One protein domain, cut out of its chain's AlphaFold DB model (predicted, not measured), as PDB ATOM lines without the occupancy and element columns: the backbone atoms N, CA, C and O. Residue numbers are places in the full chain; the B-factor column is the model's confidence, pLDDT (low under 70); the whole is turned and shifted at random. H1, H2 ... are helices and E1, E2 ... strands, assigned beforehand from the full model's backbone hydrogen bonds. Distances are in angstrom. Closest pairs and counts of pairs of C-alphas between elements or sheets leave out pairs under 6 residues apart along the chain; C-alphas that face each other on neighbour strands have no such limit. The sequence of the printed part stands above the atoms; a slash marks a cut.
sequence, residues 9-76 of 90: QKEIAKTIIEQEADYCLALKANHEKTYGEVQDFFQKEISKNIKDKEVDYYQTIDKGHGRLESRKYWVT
ATOM      1  N   GLN A   9     231.623 112.058 155.128       58.34
ATOM      2  CA  GLN A   9     231.704 112.073 153.660       58.34
ATOM      3  C   GLN A   9     232.665 113.149 153.134       58.34
ATOM      4  O   GLN A   9     233.334 112.911 152.135       58.34
ATOM      5  N   LYS A  10     232.771 114.304 153.807       63.78
ATOM      6  CA  LYS A  10     233.692 115.382 153.410       63.78
ATOM      7  C   LYS A  10     235.134 115.060 153.787       63.78
ATOM      8  O   LYS A  10     236.015 115.199 152.947       63.78
ATOM      9  N   GLU A  11     235.357 114.589 155.011       64.69
ATOM     10  CA  GLU A  11     236.694 114.204 155.482       64.69
ATOM     11  C   GLU A  11     237.229 112.970 154.737       64.69
ATOM     12  O   GLU A  11     238.397 112.940 154.349       64.69
ATOM     13  N   ILE A  12     236.366 111.988 154.437       66.50
ATOM     14  CA  ILE A  12     236.697 110.857 153.562       66.50
ATOM     15  C   ILE A  12     237.010 111.363 152.154       66.50
ATOM     16  O   ILE A  12     238.051 111.004 151.620       66.50
ATOM     17  N   ALA A  13     236.169 112.219 151.558       65.69
ATOM     18  CA  ALA A  13     236.442 112.761 150.225       65.69
ATOM     19  C   ALA A  13     237.801 113.476 150.169       65.69
ATOM     20  O   ALA A  13     238.575 113.246 149.246       65.69
ATOM     21  N   LYS A  14     238.121 114.284 151.186       67.19
ATOM     22  CA  LYS A  14     239.409 114.975 151.295       67.19
ATOM     23  C   LYS A  14     240.579 113.994 151.392       67.19
ATOM     24  O   LYS A  14     241.535 114.126 150.641       67.19
ATOM     25  N   THR A  15     240.469 112.990 152.261       68.50
ATOM     26  CA  THR A  15     241.506 111.959 152.436       68.50
ATOM     27  C   THR A  15     241.742 111.173 151.146       68.50
ATOM     28  O   THR A  15     242.871 110.813 150.839       68.50
ATOM     29  N   ILE A  16     240.686 110.906 150.375       65.56
ATOM     30  CA  ILE A  16     240.816 110.183 149.111       65.56
ATOM     31  C   ILE A  16     241.491 111.051 148.038       65.56
ATOM     32  O   ILE A  16     242.355 110.550 147.321       65.56
ATOM     33  N   ILE A  17     241.156 112.346 147.961       68.31
ATOM     34  CA  ILE A  17     241.844 113.297 147.071       68.31
ATOM     35  C   ILE A  17     243.339 113.365 147.415       68.31
ATOM     36  O   ILE A  17     244.173 113.300 146.518       68.31
ATOM     37  N   GLU A  18     243.683 113.443 148.705       69.00
ATOM     38  CA  GLU A  18     245.075 113.449 149.183       69.00
ATOM     39  C   GLU A  18     245.849 112.169 148.813       69.00
ATOM     40  O   GLU A  18     247.077 112.193 148.766       69.00
ATOM     41  N   GLN A  19     245.150 111.063 148.546       73.12
ATOM     42  CA  GLN A  19     245.738 109.775 148.167       73.12
ATOM     43  C   GLN A  19     245.676 109.488 146.657       73.12
ATOM     44  O   GLN A  19     246.020 108.379 146.254       73.12
ATOM     45  N   GLU A  20     245.238 110.449 145.833       70.56
ATOM     46  CA  GLU A  20     245.108 110.317 144.368       70.56
ATOM     47  C   GLU A  20     244.322 109.067 143.916       70.56
ATOM     48  O   GLU A  20     244.580 108.499 142.856       70.56
ATOM     49  N   ALA A  21     243.365 108.606 144.727       62.12
ATOM     50  CA  ALA A  21     242.596 107.398 144.441       62.12
ATOM     51  C   ALA A  21     241.250 107.716 143.769       62.12
ATOM     52  O   ALA A  21     240.620 108.735 144.050       62.12
ATOM     53  N   ASP A  22     240.770 106.807 142.918       63.97
ATOM     54  CA  ASP A  22     239.441 106.896 142.309       63.97
ATOM     55  C   ASP A  22     238.343 106.529 143.321       63.97
ATOM     56  O   ASP A  22     238.415 105.497 143.996       63.97
ATOM     57  N   TYR A  23     237.281 107.338 143.410       64.25
ATOM     58  CA  TYR A  23     236.177 107.087 144.339       64.25
ATOM     59  C   TYR A  23     234.794 107.397 143.778       64.25
ATOM     60  O   TYR A  23     234.587 108.338 143.020       64.25
ATOM     61  N   CYS A  24     233.812 106.621 144.238       67.19
ATOM     62  CA  CYS A  24     232.394 106.852 143.991       67.19
ATOM     63  C   CYS A  24     231.686 107.062 145.335       67.19
ATOM     64  O   CYS A  24     231.603 106.144 146.154       67.19
ATOM     65  N   LEU A  25     231.203 108.282 145.584       71.06
ATOM     66  CA  LEU A  25     230.432 108.612 146.783       71.06
ATOM     67  C   LEU A  25     228.938 108.536 146.482       71.06
ATOM     68  O   LEU A  25     228.449 109.135 145.526       71.06
ATOM     69  N   ALA A  26     228.197 107.848 147.344       74.06
ATOM     70  CA  ALA A  26     226.745 107.848 147.272       74.06
ATOM     71  C   ALA A  26     226.192 109.207 147.731       74.06
ATOM     72  O   ALA A  26     226.361 109.596 148.894       74.06
ATOM     73  N   LEU A  27     225.490 109.899 146.832       72.38
ATOM     74  CA  LEU A  27     224.728 111.094 147.174       72.38
ATOM     75  C   LEU A  27     223.475 110.682 147.955       72.38
ATOM     76  O   LEU A  27     222.533 110.113 147.406       72.38
ATOM     77  N   LYS A  28     223.477 110.952 149.259       70.94
ATOM     78  CA  LYS A  28     222.316 110.720 150.122       70.94
ATOM     79  C   LYS A  28     221.267 111.822 149.905       70.94
ATOM     80  O   LYS A  28     221.597 112.982 149.669       70.94
ATOM     81  N   ALA A  29     219.992 111.467 150.065       66.81
ATOM     82  CA  ALA A  29     218.857 112.391 149.936       66.81
ATOM     83  C   ALA A  29     218.794 113.479 151.033       66.81
ATOM     84  O   ALA A  29     217.977 114.387 150.951       66.81
ATOM     85  N   ASN A  30     219.672 113.429 152.042       66.31
ATOM     86  CA  ASN A  30     219.819 114.478 153.060       66.31
ATOM     87  C   ASN A  30     220.426 115.788 152.503       66.31
ATOM     88  O   ASN A  30     220.490 116.783 153.220       66.31
ATOM     89  N   HIS A  31     220.854 115.797 151.235       63.16
ATOM     90  CA  HIS A  31     221.249 116.984 150.477       63.16
ATOM     91  C   HIS A  31     220.183 117.336 149.430       63.16
ATOM     92  O   HIS A  31     220.441 117.275 148.229       63.16
ATOM     93  N   GLU A  32     218.985 117.708 149.894       71.50
ATOM     94  CA  GLU A  32     217.761 117.859 149.084       71.50
ATOM     95  C   GLU A  32     217.964 118.647 147.781       71.50
ATOM     96  O   GLU A  32     217.533 118.206 146.718       71.50
ATOM     97  N   LYS A  33     218.689 119.773 147.833       76.56
ATOM     98  CA  LYS A  33     218.949 120.612 146.653       76.56
ATOM     99  C   LYS A  33     219.780 119.890 145.586       76.56
ATOM    100  O   LYS A  33     219.389 119.846 144.428       76.56
ATOM    101  N   THR A  34     220.925 119.333 145.974       77.12
ATOM    102  CA  THR A  34     221.840 118.657 145.039       77.12
ATOM    103  C   THR A  34     221.240 117.351 144.540       77.12
ATOM    104  O   THR A  34     221.390 117.015 143.372       77.12
ATOM    105  N   TYR A  35     220.522 116.633 145.405       79.38
ATOM    106  CA  TYR A  35     219.792 115.433 145.015       79.38
ATOM    107  C   TYR A  35     218.736 115.742 143.943       79.38
ATOM    108  O   TYR A  35     218.685 115.048 142.931       79.38
ATOM    109  N   GLY A  36     217.952 116.812 144.130       81.62
ATOM    110  CA  GLY A  36     216.975 117.269 143.140       81.62
ATOM    111  C   GLY A  36     217.620 117.656 141.809       81.62
ATOM    112  O   GLY A  36     217.201 117.167 140.768       81.62
ATOM    113  N   GLU A  37     218.701 118.440 141.840       84.06
ATOM    114  CA  GLU A  37     219.437 118.837 140.627       84.06
ATOM    115  C   GLU A  37     219.959 117.628 139.839       84.06
ATOM    116  O   GLU A  37     219.834 117.584 138.616       84.06
ATOM    117  N   VAL A  38     220.513 116.629 140.537       84.94
ATOM    118  CA  VAL A  38     221.014 115.389 139.923       84.94
ATOM    119  C   VAL A  38     219.868 114.604 139.292       84.94
ATOM    120  O   VAL A  38     219.986 114.134 138.159       84.94
ATOM    121  N   GLN A  39     218.747 114.476 140.005       84.56
ATOM    122  CA  GLN A  39     217.566 113.788 139.500       84.56
ATOM    123  C   GLN A  39     217.011 114.476 138.245       84.56
ATOM    124  O   GLN A  39     216.773 113.802 137.241       84.56
ATOM    125  N   ASP A  40     216.861 115.799 138.278       85.62
ATOM    126  CA  ASP A  40     216.334 116.596 137.170       85.62
ATOM    127  C   ASP A  40     217.238 116.515 135.934       85.62
ATOM    128  O   ASP A  40     216.748 116.322 134.815       85.62
ATOM    129  N   PHE A  41     218.558 116.613 136.129       86.06
ATOM    130  CA  PHE A  41     219.540 116.504 135.052       86.06
ATOM    131  C   PHE A  41     219.434 115.152 134.342       86.06
ATOM    132  O   PHE A  41     219.148 115.097 133.142       86.06
ATOM    133  N   PHE A  42     219.579 114.045 135.077       85.75
ATOM    134  CA  PHE A  42     219.538 112.720 134.459       85.75
ATOM    135  C   PHE A  42     218.156 112.398 133.885       85.75
ATOM    136  O   PHE A  42     218.073 111.799 132.816       85.75
ATOM    137  N   GLN A  43     217.060 112.829 134.519       86.31
ATOM    138  CA  GLN A  43     215.721 112.614 133.971       86.31
ATOM    139  C   GLN A  43     215.531 113.331 132.630       86.31
ATOM    140  O   GLN A  43     214.962 112.754 131.696       86.31
ATOM    141  N   LYS A  44     216.039 114.561 132.502       84.06
ATOM    142  CA  LYS A  44     216.015 115.324 131.251       84.06
ATOM    143  C   LYS A  44     216.852 114.648 130.166       84.06
ATOM    144  O   LYS A  44     216.358 114.474 129.051       84.06
ATOM    145  N   GLU A  45     218.072 114.226 130.483       81.62
ATOM    146  CA  GLU A  45     218.981 113.618 129.503       81.62
ATOM    147  C   GLU A  45     218.537 112.213 129.068       81.62
ATOM    148  O   GLU A  45     218.556 111.888 127.875       81.62
ATOM    149  N   ILE A  46     217.993 111.414 129.990       82.56
ATOM    150  CA  ILE A  46     217.358 110.128 129.668       82.56
ATOM    151  C   ILE A  46     216.142 110.346 128.758       82.56
ATOM    152  O   ILE A  46     215.980 109.634 127.766       82.56
ATOM    153  N   SER A  47     215.307 111.352 129.043       80.56
ATOM    154  CA  SER A  47     214.105 111.646 128.243       80.56
ATOM    155  C   SER A  47     214.430 112.111 126.821       80.56
ATOM    156  O   SER A  47     213.659 111.863 125.896       80.56
ATOM    157  N   LYS A  48     215.587 112.750 126.616       77.44
ATOM    158  CA  LYS A  48     216.084 113.151 125.289       77.44
ATOM    159  C   LYS A  48     216.741 112.009 124.506       77.44
ATOM    160  O   LYS A  48     217.216 112.239 123.390       77.44
ATOM    161  N   ASN A  49     216.749 110.794 125.055       66.31
ATOM    162  CA  ASN A  49     217.414 109.623 124.490       66.31
ATOM    163  C   ASN A  49     218.931 109.819 124.316       66.31
ATOM    164  O   ASN A  49     219.482 109.348 123.324       66.31
ATOM    165  N   ILE A  50     219.569 110.543 125.253       65.56
ATOM    166  CA  ILE A  50     221.030 110.708 125.377       65.56
ATOM    167  C   ILE A  50     221.687 110.950 124.012       65.56
ATOM    168  O   ILE A  50     222.487 110.162 123.512       65.56
ATOM    169  N   LYS A  51     221.251 112.010 123.332       59.00
ATOM    170  CA  LYS A  51     221.849 112.406 122.050       59.00
ATOM    171  C   LYS A  51     223.101 113.256 122.231       59.00
ATOM    172  O   LYS A  51     223.827 113.456 121.259       59.00
ATOM    173  N   ASP A  52     223.315 113.765 123.441       60.34
ATOM    174  CA  ASP A  52     224.439 114.627 123.760       60.34
ATOM    175  C   ASP A  52     225.660 113.813 124.183       60.34
ATOM    176  O   ASP A  52     225.541 112.823 124.903       60.34
ATOM    177  N   LYS A  53     226.842 114.241 123.733       61.03
ATOM    178  CA  LYS A  53     228.125 113.575 124.038       61.03
ATOM    179  C   LYS A  53     228.562 113.759 125.493       61.03
ATOM    180  O   LYS A  53     229.619 113.275 125.879       61.03
ATOM    181  N   GLU A  54     227.780 114.498 126.269       71.62
ATOM    182  CA  GLU A  54     228.099 114.894 127.635       71.62
ATOM    183  C   GLU A  54     227.704 113.827 128.662       71.62
ATOM    184  O   GLU A  54     228.195 113.866 129.787       71.62
ATOM    185  N   VAL A  55     226.858 112.855 128.292       80.94
ATOM    186  CA  VAL A  55     226.454 111.750 129.172       80.94
ATOM    187  C   VAL A  55     226.712 110.407 128.490       80.94
ATOM    188  O   VAL A  55     226.035 110.033 127.537       80.94
ATOM    189  N   ASP A  56     227.663 109.648 129.021       84.81
ATOM    190  CA  ASP A  56     227.928 108.273 128.621       84.81
ATOM    191  C   ASP A  56     226.859 107.321 129.168       84.81
ATOM    192  O   ASP A  56     226.340 107.488 130.277       84.81
ATOM    193  N   TYR A  57     226.555 106.276 128.395       86.81
ATOM    194  CA  TYR A  57     225.594 105.237 128.754       86.81
ATOM    195  C   TYR A  57     226.212 103.847 128.651       86.81
ATOM    196  O   TYR A  57     226.787 103.476 127.627       86.81
ATOM    197  N   TYR A  58     226.013 103.038 129.690       87.44
ATOM    198  CA  TYR A  58     226.412 101.637 129.700       87.44
ATOM    199  C   TYR A  58     225.316 100.763 130.311       87.44
ATOM    200  O   TYR A  58     224.660 101.143 131.281       87.44
ATOM    201  N   GLN A  59     225.106  99.569 129.759       89.88
ATOM    202  CA  GLN A  59     224.115  98.620 130.259       89.88
ATOM    203  C   GLN A  59     224.723  97.230 130.379       89.88
ATOM    204  O   GLN A  59     225.392  96.749 129.470       89.88
ATOM    205  N   THR A  60     224.415  96.562 131.484       91.50
ATOM    206  CA  THR A  60     224.704  95.141 131.675       91.50
ATOM    207  C   THR A  60     223.401  94.374 131.824       91.50
ATOM    208  O   THR A  60     222.444  94.860 132.436       91.50
ATOM    209  N   ILE A  61     223.357  93.189 131.225       90.31
ATOM    210  CA  ILE A  61     222.243  92.252 131.331       90.31
ATOM    211  C   ILE A  61     222.829  90.949 131.861       90.31
ATOM    212  O   ILE A  61     223.592  90.289 131.158       90.31
ATOM    213  N   ASP A  62     222.491  90.601 133.095       89.69
ATOM    214  CA  ASP A  62     222.904  89.358 133.736       89.69
ATOM    215  C   ASP A  62     221.725  88.382 133.769       89.69
ATOM    216  O   ASP A  62     220.596  88.752 134.102       89.69
ATOM    217  N   LYS A  63     221.969  87.130 133.379       85.62
ATOM    218  CA  LYS A  63     220.958  86.072 133.395       85.62
ATOM    219  C   LYS A  63     221.454  84.940 134.283       85.62
ATOM    220  O   LYS A  63     222.253  84.115 133.849       85.62
ATOM    221  N   GLY A  64     220.926  84.870 135.501       84.62
ATOM    222  CA  GLY A  64     221.324  83.891 136.510       84.62
ATOM    223  C   GLY A  64     220.142  83.437 137.359       84.62
ATOM    224  O   GLY A  64     219.228  84.209 137.630       84.62
ATOM    225  N   HIS A  65     220.138  82.163 137.771       77.81
ATOM    226  CA  HIS A  65     219.142  81.582 138.691       77.81
ATOM    227  C   HIS A  65     217.669  81.878 138.325       77.81
ATOM    228  O   HIS A  65     216.837  82.132 139.191       77.81
ATOM    229  N   GLY A  66     217.342  81.890 137.027       84.00
ATOM    230  CA  GLY A  66     215.987  82.181 136.536       84.00
ATOM    231  C   GLY A  66     215.589  83.663 136.545       84.00
ATOM    232  O   GLY A  66     214.478  83.987 136.133       84.00
ATOM    233  N   ARG A  67     216.480  84.572 136.956       85.94
ATOM    234  CA  ARG A  67     216.290  86.026 136.887       85.94
ATOM    235  C   ARG A  67     217.066  86.629 135.722       85.94
ATOM    236  O   ARG A  67     218.147  86.167 135.364       85.94
ATOM    237  N   LEU A  68     216.483  87.678 135.149       88.31
ATOM    238  CA  LEU A  68     217.129  88.579 134.204       88.31
ATOM    239  C   LEU A  68     217.310  89.923 134.912       88.31
ATOM    240  O   LEU A  68     216.329  90.616 135.182       88.31
ATOM    241  N   GLU A  69     218.545  90.272 135.247       90.00
ATOM    242  CA  GLU A  69     218.881  91.552 135.860       90.00
ATOM    243  C   GLU A  69     219.428  92.499 134.796       90.00
ATOM    244  O   GLU A  69     220.385  92.183 134.101       90.00
ATOM    245  N   SER A  70     218.829  93.682 134.674       89.75
ATOM    246  CA  SER A  70     219.330  94.746 133.805       89.75
ATOM    247  C   SER A  70     219.818  95.902 134.668       89.75
ATOM    248  O   SER A  70     219.008  96.531 135.348       89.75
ATOM    249  N   ARG A  71     221.114  96.228 134.607       90.94
ATOM    250  CA  ARG A  71     221.696  97.406 135.276       90.94
ATOM    251  C   ARG A  71     222.092  98.431 134.226       90.94
ATOM    252  O   ARG A  71     222.791  98.092 133.273       90.94
ATOM    253  N   LYS A  72     221.622  99.665 134.393       88.62
ATOM    254  CA  LYS A  72     221.892 100.794 133.500       88.62
ATOM    255  C   LYS A  72     222.707 101.841 134.250       88.62
ATOM    256  O   LYS A  72     222.397 102.134 135.401       88.62
ATOM    257  N   TYR A  73     223.717 102.375 133.585       87.25
ATOM    258  CA  TYR A  73     224.655 103.352 134.111       87.25
ATOM    259  C   TYR A  73     224.652 104.571 133.197       87.25
ATOM    260  O   TYR A  73     224.732 104.427 131.976       87.25
ATOM    261  N   TRP A  74     224.569 105.750 133.807       87.31
ATOM    262  CA  TRP A  74     224.732 107.042 133.154       87.31
ATOM    263  C   TRP A  74     225.864 107.779 133.850       87.31
ATOM    264  O   TRP A  74     225.869 107.854 135.080       87.31
ATOM    265  N   VAL A  75     226.828 108.275 133.082       87.00
ATOM    266  CA  VAL A  75     228.038 108.913 133.612       87.00
ATOM    267  C   VAL A  75     228.269 110.216 132.869       87.00
ATOM    268  O   VAL A  75     228.144 110.262 131.655       87.00
ATOM    269  N   THR A  76     228.597 111.281 133.588       86.00
ATOM    270  CA  THR A  76     228.991 112.554 132.987       86.00
ATOM    271  C   THR A  76     230.158 113.139 133.763       86.00
ATOM    272  O   THR A  76     230.218 113.017 134.988       86.00
TER     273      THR A  76
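AT A GLANCE: This is residues 9 to 76 of the 90 residues of the protein "YdcC" of bacterium (UniProt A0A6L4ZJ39). A loose, open arrangement of three parts strung along the printed part: a short helix, H1, set off by itself; a longer helix, H2; and a long two-stranded hairpin, E1 and E2, whose open end lies near H2 and whose turn, with residues 63 to 68, sticks out. A stretch of 13 residues with no named element, residues 19 to 31, joins the two helices. The printed part has 68 residues, with two named helices and two named strands in the order H1, H2, E1, E2, and its class is mixed, helices and strands; the one sheet has the order E1 - E2 and is antiparallel. The whole is loose, with a radius of gyration of the C-alphas of 15.9 A, and the C-alphas span 41 by 32 by 26 A.

HOW THE PARTS SIT: H1, residues 9 to 18, is apart from H2, residues 32 to 47. H1 is also apart from E1, residues 56 to 64, and from E2, residues 67 to 75. The closest C-alphas of H2 and E2 are those of Phe 42 and Trp 74, 7.8 A apart, the one pair within 8 A; the centres of H2 and E2 are 18.5 A apart. E1 and E2 form a hairpin, antiparallel with 166 degrees between their directions. C-alphas 56 and 75 face each other at 5.0 A, and C-alphas 64 and 67 at 5.5 A. N 56 and O 75 are within hydrogen-bond range at 2.7 A, as are N 69 and O 62 at 2.8 A. In H1 and H2 every O i to N i+4 pair is within hydrogen-bond range.

IN THESE COORDINATES: H1, residues 9 to 18, begins with C-alpha 9 at (231.704, 112.073, 153.660). H2, residues 32 to 47, is 22.1 A long and begins with C-alpha 32 at (217.761, 117.859, 149.084). E1, residues 56 to 64, is 26.5 A long. E2, residues 67 to 75, is 25.9 A long and ends with C-alpha 75 at (228.038, 108.913, 133.612).

THE WHOLE: The two C-alphas farthest apart are those of Glu 18 and Gly 66, at 44.5 A. The printed part has no cut. The link from H1 to H2 is long, that from H2 to E1 is short, with 8 residues, and that from E1 to E2 is tight, with 2 residues. The mean pLDDT of the printed part is 76.9; it is under 70 at residues 9 to 18, 21 to 24, 29 to 31 and 49 to 53.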